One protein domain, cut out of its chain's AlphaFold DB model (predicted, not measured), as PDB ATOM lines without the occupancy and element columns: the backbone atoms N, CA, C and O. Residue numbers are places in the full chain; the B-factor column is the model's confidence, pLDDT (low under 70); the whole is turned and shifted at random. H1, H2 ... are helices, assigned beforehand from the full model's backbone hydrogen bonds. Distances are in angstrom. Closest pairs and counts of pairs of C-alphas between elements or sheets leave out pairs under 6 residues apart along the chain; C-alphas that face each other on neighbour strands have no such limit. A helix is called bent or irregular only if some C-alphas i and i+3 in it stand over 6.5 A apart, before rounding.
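What this domain is: This is residues 316 to 398 of the 398 residues of an uncharacterized protein of endosymbiont of Lamellibrachia luymesi (UniProt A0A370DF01). Four helices, H1, H3, H4 and H5, form a compact bundle in which each packs on two of the others in a closed round, H1 to H3 to H4 to H5 and back to H1. H1, H3 and H5 run much the same way and H4 runs back against H3 and H5, while the short H2 packs on H3 and the loop of residues 364 to 369 sticks out. The printed part has 83 residues with five named helices, H1 to H5 in order along the chain, and no named strand; the class is all helix. It is compact, with a radius of gyration of the C-alphas of 12.1 A and spans of 34 by 29 by 22 A.

How they stand to each other: The hub is H3, residues 350 to 362, which touches three other helices. It touches H4, residues 371 to 383, at a shallow tilt of 25 degrees, opposite ways, a helical hairpin; their closest C-alphas, those of Ser 351 and Leu 380, are 6.0 A apart. H3 also touches H1, residues 321 to 331, the same way at a shallow tilt of 9 degrees, with the C-alphas of Ala 326 and Tyr 352 closest at 4.7 A. With its residues 356 to 360 alone, H3 touches H2, residues 335 to 338; the closest C-alphas, of Ala 336 and Tyr 356, are 5.9 A apart. H5, residues 385 to 396, touches H1 the same way at a shallow tilt of 13 degrees, with the C-alphas of Leu 330 and Tyr 391 closest at 6.7 A. H4 and H5 are a helical hairpin at a steep tilt of 43 degrees, opposite ways; they touch through residues 377 to 381 and 387 to 388 alone, with the C-alphas of Lys 381 and Phe 388 closest at 5.3 A. H3 and H5 are near each other, and H1 and H4 are apart. Every O i to N i+4 pair is within hydrogen-bond range in H3, H4 and H5, against 5 of 7 in H1; H2 is too short for such a pair.

Where its parts are: H3 and H4 each measure 18.5 A from first to last C-alpha, H5 17.0 A, H1 15.4 A and H2 5.1 A. H1 begins at C-alpha 321 (2.373, -31.127, -2.830) and is only just irregular, with C-alphas 322 and 325 7.0 A apart. H3 begins at C-alpha 350 (1.086, -44.758, -7.329), and H5 ends at C-alpha 396 (19.166, -44.911, 7.726).

The domain as a whole: The two C-alphas farthest apart, those of Ala 321 and Asn 367, are 33.9 A apart. The printed part has no cut and ends at the chain's last residue, 398. The link from H2 to H3, 11 residues, is long. The mean pLDDT of the printed part is 86.3, and residues 362 to 370 and 396 to 398 are under 70.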
ATOM      1  N   ASP A 316      15.209 -31.203   0.640       92.50
ATOM      2  CA  ASP A 316      16.150 -31.255  -0.480       92.50
ATOM      3  C   ASP A 316      16.508 -32.726  -0.780       92.50
ATOM      4  O   ASP A 316      17.080 -33.386   0.098       92.50
ATOM      5  N   PRO A 317      16.171 -33.301  -1.951       94.00
ATOM      6  CA  PRO A 317      15.506 -32.647  -3.082       94.00
ATOM      7  C   PRO A 317      14.053 -32.264  -2.770       94.00
ATOM      8  O   PRO A 317      13.400 -32.923  -1.955       94.00
ATOM      9  N   GLU A 318      13.568 -31.214  -3.433       94.81
ATOM     10  CA  GLU A 318      12.188 -30.736  -3.309       94.81
ATOM     11  C   GLU A 318      11.185 -31.798  -3.790       94.81
ATOM     12  O   GLU A 318      11.456 -32.577  -4.706       94.81
ATOM     13  N   LEU A 319      10.016 -31.828  -3.152       95.44
ATOM     14  CA  LEU A 319       8.896 -32.704  -3.490       95.44
ATOM     15  C   LEU A 319       7.664 -31.864  -3.827       95.44
ATOM     16  O   LEU A 319       7.516 -30.739  -3.354       95.44
ATOM     17  N   THR A 320       6.751 -32.425  -4.618       94.81
ATOM     18  CA  THR A 320       5.503 -31.736  -4.971       94.81
ATOM     19  C   THR A 320       4.448 -31.909  -3.883       94.81
ATOM     20  O   THR A 320       4.474 -32.884  -3.137       94.81
ATOM     21  N   ALA A 321       3.463 -31.013  -3.806       94.75
ATOM     22  CA  ALA A 321       2.373 -31.127  -2.830       94.75
ATOM     23  C   ALA A 321       1.617 -32.476  -2.893       94.75
ATOM     24  O   ALA A 321       1.143 -32.952  -1.865       94.75
ATOM     25  N   GLU A 322       1.565 -33.129  -4.062       96.12
ATOM     26  CA  GLU A 322       1.003 -34.480  -4.234       96.12
ATOM     27  C   GLU A 322       1.778 -35.547  -3.431       96.12
ATOM     28  O   GLU A 322       1.200 -36.526  -2.948       96.12
ATOM     29  N   ASP A 323       3.081 -35.339  -3.232       96.75
ATOM     30  CA  ASP A 323       3.974 -36.244  -2.506       96.75
ATOM     31  C   ASP A 323       3.948 -36.029  -0.988       96.75
ATOM     32  O   ASP A 323       4.445 -36.882  -0.241       96.75
ATOM     33  N   PHE A 324       3.357 -34.931  -0.502       97.62
ATOM     34  CA  PHE A 324       3.291 -34.629   0.929       97.62
ATOM     35  C   PHE A 324       2.670 -35.768   1.751       97.62
ATOM     36  O   PHE A 324       3.308 -36.193   2.718       97.62
ATOM     37  N   PRO A 325       1.518 -36.360   1.369       97.25
ATOM     38  CA  PRO A 325       0.971 -37.526   2.059       97.25
ATOM     39  C   PRO A 325       1.948 -38.700   2.157       97.25
ATOM     40  O   PRO A 325       1.998 -39.380   3.183       97.25
ATOM     41  N   ALA A 326       2.734 -38.948   1.104       96.88
ATOM     42  CA  ALA A 326       3.686 -40.054   1.076       96.88
ATOM     43  C   ALA A 326       4.879 -39.764   1.989       96.88
ATOM     44  O   ALA A 326       5.282 -40.621   2.773       96.88
ATOM     45  N   TRP A 327       5.408 -38.542   1.947       97.06
ATOM     46  CA  TRP A 327       6.454 -38.098   2.861       97.06
ATOM     47  C   TRP A 327       5.988 -38.106   4.327       97.06
ATOM     48  O   TRP A 327       6.715 -38.573   5.209       97.06
ATOM     49  N   LEU A 328       4.753 -37.682   4.600       96.81
ATOM     50  CA  LEU A 328       4.192 -37.623   5.947       96.81
ATOM     51  C   LEU A 328       4.170 -39.006   6.607       96.81
ATOM     52  O   LEU A 328       4.619 -39.153   7.746       96.81
ATOM     53  N   ILE A 329       3.720 -40.041   5.889       95.62
ATOM     54  CA  ILE A 329       3.711 -41.412   6.421       95.62
ATOM     55  C   ILE A 329       5.126 -42.003   6.559       95.62
ATOM     56  O   ILE A 329       5.336 -42.871   7.404       95.62
ATOM     57  N   LEU A 330       6.131 -41.524   5.814       93.50
ATOM     58  CA  LEU A 330       7.535 -41.907   6.044       93.50
ATOM     59  C   LEU A 330       8.055 -41.359   7.375       93.50
ATOM     60  O   LEU A 330       8.641 -42.098   8.182       93.50
ATOM     61  N   THR A 331       7.800 -40.074   7.611       93.31
ATOM     62  CA  THR A 331       8.174 -39.372   8.840       93.31
ATOM     63  C   THR A 331       7.410 -39.939  10.038       93.31
ATOM     64  O   THR A 331       8.006 -40.167  11.094       93.31
ATOM     65  N   ARG A 332       6.129 -40.292   9.851       92.44
ATOM     66  CA  ARG A 332       5.228 -40.857  10.870       92.44
ATOM     67  C   ARG A 332       4.592 -42.185  10.429       92.44
ATOM     68  O   ARG A 332       3.412 -42.234  10.088       92.44
ATOM     69  N   PRO A 333       5.323 -43.308  10.515       89.62
ATOM     70  CA  PRO A 333       4.853 -44.605  10.021       89.62
ATOM     71  C   PRO A 333       3.605 -45.143  10.710       89.62
ATOM     72  O   PRO A 333       2.891 -45.942  10.112       89.62
ATOM     73  N   GLY A 334       3.333 -44.721  11.952       90.25
ATOM     74  CA  GLY A 334       2.114 -45.103  12.667       90.25
ATOM     75  C   GLY A 334       0.840 -44.714  11.907       90.25
ATOM     76  O   GLY A 334      -0.135 -45.462  11.939       90.25
ATOM     77  N   LEU A 335       0.881 -43.620  11.135       93.00
ATOM     78  CA  LEU A 335      -0.246 -43.162  10.319       93.00
ATOM     79  C   LEU A 335      -0.637 -44.174   9.237       93.00
ATOM     80  O   LEU A 335      -1.818 -44.319   8.942       93.00
ATOM     81  N   ALA A 336       0.313 -44.940   8.689       91.75
ATOM     82  CA  ALA A 336       0.011 -45.945   7.668       91.75
ATOM     83  C   ALA A 336      -0.896 -47.083   8.183       91.75
ATOM     84  O   ALA A 336      -1.524 -47.770   7.381       91.75
ATOM     85  N   GLN A 337      -0.974 -47.298   9.504       89.25
ATOM     86  CA  GLN A 337      -1.897 -48.274  10.098       89.25
ATOM     87  C   GLN A 337      -3.286 -47.697  10.375       89.25
ATOM     88  O   GLN A 337      -4.251 -48.454  10.429       89.25
ATOM     89  N   GLN A 338      -3.377 -46.381  10.561       92.12
ATOM     90  CA  GLN A 338      -4.621 -45.685  10.889       92.12
ATOM     91  C   GLN A 338      -5.373 -45.247   9.629       92.12
ATOM     92  O   GLN A 338      -6.599 -45.262   9.604       92.12
ATOM     93  N   LEU A 339      -4.643 -44.882   8.571       92.62
ATOM     94  CA  LEU A 339      -5.225 -44.430   7.313       92.62
ATOM     95  C   LEU A 339      -5.849 -45.589   6.513       92.62
ATOM     96  O   LEU A 339      -5.297 -46.704   6.492       92.62
ATOM     97  N   PRO A 340      -6.966 -45.326   5.803       91.31
ATOM     98  CA  PRO A 340      -7.626 -46.321   4.969       91.31
ATOM     99  C   PRO A 340      -6.693 -46.839   3.869       91.31
ATOM    100  O   PRO A 340      -5.728 -46.188   3.466       91.31
ATOM    101  N   SER A 341      -6.967 -48.049   3.379       89.31
ATOM    102  CA  SER A 341      -6.170 -48.611   2.289       89.31
ATOM    103  C   SER A 341      -6.424 -47.828   0.995       89.31
ATOM    104  O   SER A 341      -7.583 -47.700   0.611       89.31
ATOM    105  N   PRO A 342      -5.380 -47.420   0.251       89.50
ATOM    106  CA  PRO A 342      -5.544 -46.705  -1.020       89.50
ATOM    107  C   PRO A 342      -6.030 -47.600  -2.179       89.50
ATOM    108  O   PRO A 342      -6.078 -47.175  -3.332       89.50
ATOM    109  N   LYS A 343      -6.339 -48.879  -1.926       84.75
ATOM    110  CA  LYS A 343      -6.729 -49.825  -2.977       84.75
ATOM    111  C   LYS A 343      -8.049 -49.405  -3.621       84.75
ATOM    112  O   LYS A 343      -9.070 -49.339  -2.949       84.75
ATOM    113  N   GLY A 344      -8.027 -49.229  -4.941       81.19
ATOM    114  CA  GLY A 344      -9.209 -48.868  -5.729       81.19
ATOM    115  C   GLY A 344      -9.472 -47.364  -5.808       81.19
ATOM    116  O   GLY A 344     -10.360 -46.959  -6.556       81.19
ATOM    117  N   ASP A 345      -8.684 -46.541  -5.111       87.06
ATOM    118  CA  ASP A 345      -8.772 -45.092  -5.221       87.06
ATOM    119  C   ASP A 345      -8.003 -44.604  -6.453       87.06
ATOM    120  O   ASP A 345      -6.781 -44.724  -6.535       87.06
ATOM    121  N   LYS A 346      -8.733 -44.067  -7.433       86.25
ATOM    122  CA  LYS A 346      -8.160 -43.577  -8.692       86.25
ATOM    123  C   LYS A 346      -7.379 -42.276  -8.533       86.25
ATOM    124  O   LYS A 346      -6.552 -41.992  -9.391       86.25
ATOM    125  N   LEU A 347      -7.659 -41.497  -7.484       87.50
ATOM    126  CA  LEU A 347      -6.932 -40.255  -7.223       87.50
ATOM    127  C   LEU A 347      -5.628 -40.507  -6.466       87.50
ATOM    128  O   LEU A 347      -4.761 -39.647  -6.466       87.50
ATOM    129  N   CYS A 348      -5.464 -41.676  -5.840       92.44
ATOM    130  CA  CYS A 348      -4.255 -41.991  -5.094       92.44
ATOM    131  C   CYS A 348      -3.036 -42.109  -6.034       92.44
ATOM    132  O   CYS A 348      -3.003 -43.012  -6.881       92.44
ATOM    133  N   PRO A 349      -1.972 -41.312  -5.823       94.00
ATOM    134  CA  PRO A 349      -0.730 -41.440  -6.564       94.00
ATOM    135  C   PRO A 349      -0.110 -42.834  -6.377       94.00
ATOM    136  O   PRO A 349      -0.060 -43.354  -5.251       94.00
ATOM    137  N   PRO A 350       0.424 -43.462  -7.443       93.25
ATOM    138  CA  PRO A 350       1.086 -44.758  -7.329       93.25
ATOM    139  C   PRO A 350       2.259 -44.738  -6.340       93.25
ATOM    140  O   PRO A 350       2.466 -45.716  -5.622       93.25
ATOM    141  N   SER A 351       3.000 -43.627  -6.270       93.38
ATOM    142  CA  SER A 351       4.109 -43.411  -5.333       93.38
ATOM    143  C   SER A 351       3.658 -43.564  -3.873       93.38
ATOM    144  O   SER A 351       4.254 -44.349  -3.126       93.38
ATOM    145  N   TYR A 352       2.552 -42.918  -3.489       95.31
ATOM    146  CA  TYR A 352       1.941 -43.050  -2.165       95.31
ATOM    147  C   TYR A 352       1.547 -44.495  -1.861       95.31
ATOM    148  O   TYR A 352       1.937 -45.039  -0.826       95.31
ATOM    149  N   ALA A 353       0.819 -45.150  -2.773       93.69
ATOM    150  CA  ALA A 353       0.350 -46.519  -2.562       93.69
ATOM    151  C   ALA A 353       1.515 -47.496  -2.313       93.69
ATOM    152  O   ALA A 353       1.421 -48.384  -1.458       93.69
ATOM    153  N   ARG A 354       2.648 -47.313  -3.011       92.31
ATOM    154  CA  ARG A 354       3.865 -48.111  -2.780       92.31
ATOM    155  C   ARG A 354       4.440 -47.874  -1.390       92.31
ATOM    156  O   ARG A 354       4.706 -48.852  -0.687       92.31
ATOM    157  N   VAL A 355       4.591 -46.614  -0.978       93.00
ATOM    158  CA  VAL A 355       5.088 -46.265   0.361       93.00
ATOM    159  C   VAL A 355       4.176 -46.837   1.449       93.00
ATOM    160  O   VAL A 355       4.663 -47.514   2.356       93.00
ATOM    161  N   TYR A 356       2.860 -46.657   1.322       93.38
ATOM    162  CA  TYR A 356       1.861 -47.187   2.250       93.38
ATOM    163  C   TYR A 356       2.018 -48.701   2.460       93.38
ATOM    164  O   TYR A 356       2.163 -49.176   3.588       93.38
ATOM    165  N   HIS A 357       2.066 -49.473   1.371       89.75
ATOM    166  CA  HIS A 357       2.211 -50.927   1.451       89.75
ATOM    167  C   HIS A 357       3.573 -51.369   1.994       89.75
ATOM    168  O   HIS A 357       3.658 -52.359   2.720       89.75
ATOM    169  N   MET A 358       4.650 -50.648   1.676       88.44
ATOM    170  CA  MET A 358       5.974 -50.921   2.239       88.44
ATOM    171  C   MET A 358       6.014 -50.717   3.759       88.44
ATOM    172  O   MET A 358       6.647 -51.509   4.456       88.44
ATOM    173  N   LEU A 359       5.337 -49.693   4.285       88.75
ATOM    174  CA  LEU A 359       5.298 -49.424   5.725       88.75
ATOM    175  C   LEU A 359       4.443 -50.441   6.494       88.75
ATOM    176  O   LEU A 359       4.848 -50.856   7.581       88.75
ATOM    177  N   ARG A 360       3.312 -50.890   5.931       85.75
ATOM    178  CA  ARG A 360       2.452 -51.894   6.586       85.75
ATOM    179  C   ARG A 360       3.076 -53.289   6.624       85.75
ATOM    180  O   ARG A 360       3.055 -53.926   7.676       85.75
ATOM    181  N   ASP A 361       3.680 -53.741   5.525       78.81
ATOM    182  CA  ASP A 361       4.243 -55.100   5.435       78.81
ATOM    183  C   ASP A 361       5.527 -55.255   6.270       78.81
ATOM    184  O   ASP A 361       5.830 -56.332   6.784       78.81
ATOM    185  N   ARG A 362       6.277 -54.164   6.469       69.81
ATOM    186  CA  ARG A 362       7.536 -54.169   7.230       69.81
ATOM    187  C   ARG A 362       7.354 -54.464   8.719       69.81
ATOM    188  O   ARG A 362       8.265 -55.003   9.338       69.81
ATOM    189  N   GLN A 363       6.203 -54.143   9.306       58.19
ATOM    190  CA  GLN A 363       5.935 -54.486  10.708       58.19
ATOM    191  C   GLN A 363       5.627 -55.978  10.909       58.19
ATOM    192  O   GLN A 363       5.754 -56.469  12.028       58.19
ATOM    193  N   GLN A 364       5.275 -56.710   9.845       55.38
ATOM    194  CA  GLN A 364       4.964 -58.141   9.916       55.38
ATOM    195  C   GLN A 364       6.190 -59.047   9.714       55.38
ATOM    196  O   GLN A 364       6.146 -60.213  10.094       55.38
ATOM    197  N   SER A 365       7.292 -58.538   9.150       54.25
ATOM    198  CA  SER A 365       8.475 -59.343   8.819       54.25
ATOM    199  C   SER A 365       9.749 -58.701   9.372       54.25
ATOM    200  O   SER A 365      10.246 -57.712   8.837       54.25
ATOM    201  N   GLN A 366      10.269 -59.242  10.479       54.62
ATOM    202  CA  GLN A 366      11.349 -58.594  11.234       54.62
ATOM    203  C   GLN A 366      12.772 -58.819  10.702       54.62
ATOM    204  O   GLN A 366      13.635 -58.050  11.100       54.62
ATOM    205  N   ASN A 367      13.070 -59.785   9.817       52.03
ATOM    206  CA  ASN A 367      14.480 -60.208   9.672       52.03
ATOM    207  C   ASN A 367      15.107 -60.315   8.275       52.03
ATOM    208  O   ASN A 367      16.301 -60.594   8.197       52.03
ATOM    209  N   THR A 368      14.426 -60.035   7.160       57.28
ATOM    210  CA  THR A 368      15.118 -59.884   5.856       57.28
ATOM    211  C   THR A 368      14.234 -59.132   4.858       57.28
ATOM    212  O   THR A 368      13.035 -59.415   4.826       57.28
ATOM    213  N   PRO A 369      14.768 -58.214   4.020       60.94
ATOM    214  CA  PRO A 369      13.993 -57.652   2.920       60.94
ATOM    215  C   PRO A 369      13.566 -58.788   1.989       60.94
ATOM    216  O   PRO A 369      14.397 -59.373   1.295       60.94
ATOM    217  N   GLY A 370      12.281 -59.138   2.003       67.50
ATOM    218  CA  GLY A 370      11.741 -60.123   1.071       67.50
ATOM    219  C   GLY A 370      11.874 -59.628  -0.372       67.50
ATOM    220  O   GLY A 370      11.950 -58.421  -0.618       67.50
ATOM    221  N   ALA A 371      11.848 -60.542  -1.347       71.81
ATOM    222  CA  ALA A 371      11.886 -60.202  -2.777       71.81
ATOM    223  C   ALA A 371      10.837 -59.131  -3.157       71.81
ATOM    224  O   ALA A 371      11.109 -58.235  -3.955       71.81
ATOM    225  N   THR A 372       9.675 -59.163  -2.499       76.31
ATOM    226  CA  THR A 372       8.588 -58.190  -2.648       76.31
ATOM    227  C   THR A 372       8.972 -56.776  -2.198       76.31
ATOM    228  O   THR A 372       8.565 -55.805  -2.830       76.31
ATOM    229  N   GLU A 373       9.773 -56.622  -1.139       77.81
ATOM    230  CA  GLU A 373      10.227 -55.302  -0.686       77.81
ATOM    231  C   GLU A 373      11.253 -54.713  -1.663       77.81
ATOM    232  O   GLU A 373      11.182 -53.533  -1.999       77.81
ATOM    233  N   ILE A 374      12.182 -55.537  -2.163       83.00
ATOM    234  CA  ILE A 374      13.181 -55.116  -3.157       83.00
ATOM    235  C   ILE A 374      12.489 -54.656  -4.444       83.00
ATOM    236  O   ILE A 374      12.822 -53.593  -4.967       83.00
ATOM    237  N   GLN A 375      11.492 -55.411  -4.909       86.38
ATOM    238  CA  GLN A 375      10.698 -55.036  -6.075       86.38
ATOM    239  C   GLN A 375       9.998 -53.686  -5.870       86.38
ATOM    240  O   GLN A 375      10.156 -52.789  -6.695       86.38
ATOM    241  N   ARG A 376       9.293 -53.493  -4.746       84.44
ATOM    242  CA  ARG A 376       8.580 -52.232  -4.465       84.44
ATOM    243  C   ARG A 376       9.510 -51.030  -4.334       84.44
ATOM    244  O   ARG A 376       9.143 -49.934  -4.740       84.44
ATOM    245  N   ARG A 377      10.726 -51.223  -3.815       88.25
ATOM    246  CA  ARG A 377      11.761 -50.178  -3.805       88.25
ATOM    247  C   ARG A 377      12.190 -49.800  -5.223       88.25
ATOM    248  O   ARG A 377      12.350 -48.617  -5.506       88.25
ATOM    249  N   GLY A 378      12.364 -50.790  -6.102       89.38
ATOM    250  CA  GLY A 378      12.644 -50.560  -7.521       89.38
ATOM    251  C   GLY A 378      11.523 -49.784  -8.212       89.38
ATOM    252  O   GLY A 378      11.798 -48.806  -8.899       89.38
ATOM    253  N   GLU A 379      10.270 -50.164  -7.956       91.75
ATOM    254  CA  GLU A 379       9.078 -49.474  -8.468       91.75
ATOM    255  C   GLU A 379       8.992 -48.030  -7.955       91.75
ATOM    256  O   GLU A 379       8.785 -47.117  -8.747       91.75
ATOM    257  N   LEU A 380       9.212 -47.787  -6.655       93.69
ATOM    258  CA  LEU A 380       9.206 -46.432  -6.091       93.69
ATOM    259  C   LEU A 380      10.293 -45.555  -6.724       93.69
ATOM    260  O   LEU A 380      10.010 -44.424  -7.098       93.69
ATOM    261  N   LYS A 381      11.508 -46.090  -6.902       94.19
ATOM    262  CA  LYS A 381      12.608 -45.372  -7.560       94.19
ATOM    263  C   LYS A 381      12.279 -44.990  -9.007       94.19
ATOM    264  O   LYS A 381      12.771 -43.974  -9.481       94.19
ATOM    265  N   GLN A 382      11.500 -45.809  -9.711       94.38
ATOM    266  CA  GLN A 382      11.054 -45.510 -11.075       94.38
ATOM    267  C   GLN A 382       9.914 -44.486 -11.104       94.38
ATOM    268  O   GLN A 382       9.874 -43.669 -12.016       94.38
ATOM    269  N   LEU A 383       8.998 -44.544 -10.133       94.06
ATOM    270  CA  LEU A 383       7.822 -43.673 -10.068       94.06
ATOM    271  C   LEU A 383       8.155 -42.259  -9.583       94.06
ATOM    272  O   LEU A 383       7.681 -41.298 -10.172       94.06
ATOM    273  N   ASN A 384       8.928 -42.141  -8.504       95.38
ATOM    274  CA  ASN A 384       9.331 -40.864  -7.922       95.38
ATOM    275  C   ASN A 384      10.748 -41.005  -7.309       95.38
ATOM    276  O   ASN A 384      10.893 -41.452  -6.160       95.38
ATOM    277  N   PRO A 385      11.808 -40.696  -8.087       95.25
ATOM    278  CA  PRO A 385      13.200 -40.784  -7.644       95.25
ATOM    279  C   PRO A 385      13.511 -39.939  -6.400       95.25
ATOM    280  O   PRO A 385      14.250 -40.389  -5.520       95.25
ATOM    281  N   GLU A 386      12.938 -38.744  -6.305       96.31
ATOM    282  CA  GLU A 386      13.132 -37.787  -5.218       96.31
ATOM    283  C   GLU A 386      12.536 -38.330  -3.912       96.31
ATOM    284  O   GLU A 386      13.214 -38.403  -2.881       96.31
ATOM    285  N   LEU A 387      11.304 -38.842  -3.961       95.44
ATOM    286  CA  LEU A 387      10.650 -39.487  -2.823       95.44
ATOM    287  C   LEU A 387      11.395 -40.762  -2.397       95.44
ATOM    288  O   LEU A 387      11.491 -41.060  -1.204       95.44
ATOM    289  N   PHE A 388      11.976 -41.503  -3.346       95.19
ATOM    290  CA  PHE A 388      12.822 -42.656  -3.039       95.19
ATOM    291  C   PHE A 388      14.083 -42.266  -2.247       95.19
ATOM    292  O   PHE A 388      14.468 -42.987  -1.319       95.19
ATOM    293  N   ILE A 389      14.716 -41.128  -2.557       94.31
ATOM    294  CA  ILE A 389      15.864 -40.612  -1.790       94.31
ATOM    295  C   ILE A 389      15.450 -40.360  -0.335       94.31
ATOM    296  O   ILE A 389      16.129 -40.825   0.589       94.31
ATOM    297  N   HIS A 390      14.309 -39.702  -0.121       93.81
ATOM    298  CA  HIS A 390      13.771 -39.452   1.221       93.81
ATOM    299  C   HIS A 390      13.405 -40.744   1.959       93.81
ATOM    300  O   HIS A 390      13.753 -40.896   3.132       93.81
ATOM    301  N   TYR A 391      12.814 -41.728   1.271       91.88
ATOM    302  CA  TYR A 391      12.562 -43.061   1.828       91.88
ATOM    303  C   TYR A 391      13.847 -43.728   2.340       91.88
ATOM    304  O   TYR A 391      13.877 -44.260   3.454       91.88
ATOM    305  N   MET A 392      14.922 -43.693   1.548       91.19
ATOM    306  CA  MET A 392      16.197 -44.301   1.930       91.19
ATOM    307  C   MET A 392      16.822 -43.600   3.142       91.19
ATOM    308  O   MET A 392      17.302 -44.289   4.044       91.19
ATOM    309  N   ARG A 393      16.746 -42.264   3.214       89.56
ATOM    310  CA  ARG A 393      17.240 -41.471   4.355       89.56
ATOM    311  C   ARG A 393      16.466 -41.744   5.644       89.56
ATOM    312  O   ARG A 393      17.073 -41.978   6.689       89.56
ATOM    313  N   ALA A 394      15.136 -41.799   5.569       85.12
ATOM    314  CA  ALA A 394      14.283 -42.145   6.707       85.12
ATOM    315  C   ALA A 394      14.571 -43.559   7.246       85.12
ATOM    316  O   ALA A 394      14.332 -43.853   8.418       85.12
ATOM    317  N   ARG A 395      15.108 -44.442   6.393       75.88
ATOM    318  CA  ARG A 395      15.543 -45.793   6.761       75.88
ATOM    319  C   ARG A 395      16.895 -45.850   7.457       75.88
ATOM    320  O   ARG A 395      17.105 -46.803   8.190       75.88
ATOM    321  N   THR A 396      17.810 -44.934   7.152       66.38
ATOM    322  CA  THR A 396      19.166 -44.911   7.726       66.38
ATOM    323  C   THR A 396      19.241 -44.151   9.046       66.38
ATOM    324  O   THR A 396      20.160 -44.383   9.818       66.38
ATOM    325  N   ALA A 397      18.296 -43.242   9.300       59.53
ATOM    326  CA  ALA A 397      18.221 -42.454  10.533       59.53
ATOM    327  C   ALA A 397      17.535 -43.185  11.710       59.53
ATOM    328  O   ALA A 397      17.420 -42.620  12.795       59.53
ATOM    329  N   ARG A 398      17.058 -44.413  11.490       51.47
ATOM    330  CA  ARG A 398      16.461 -45.309  12.488       51.47
ATOM    331  C   ARG A 398      17.232 -46.612  12.506       51.47
ATOM    332  O   ARG A 398      17.319 -47.204  13.600       51.47
TER     333      ARG A 398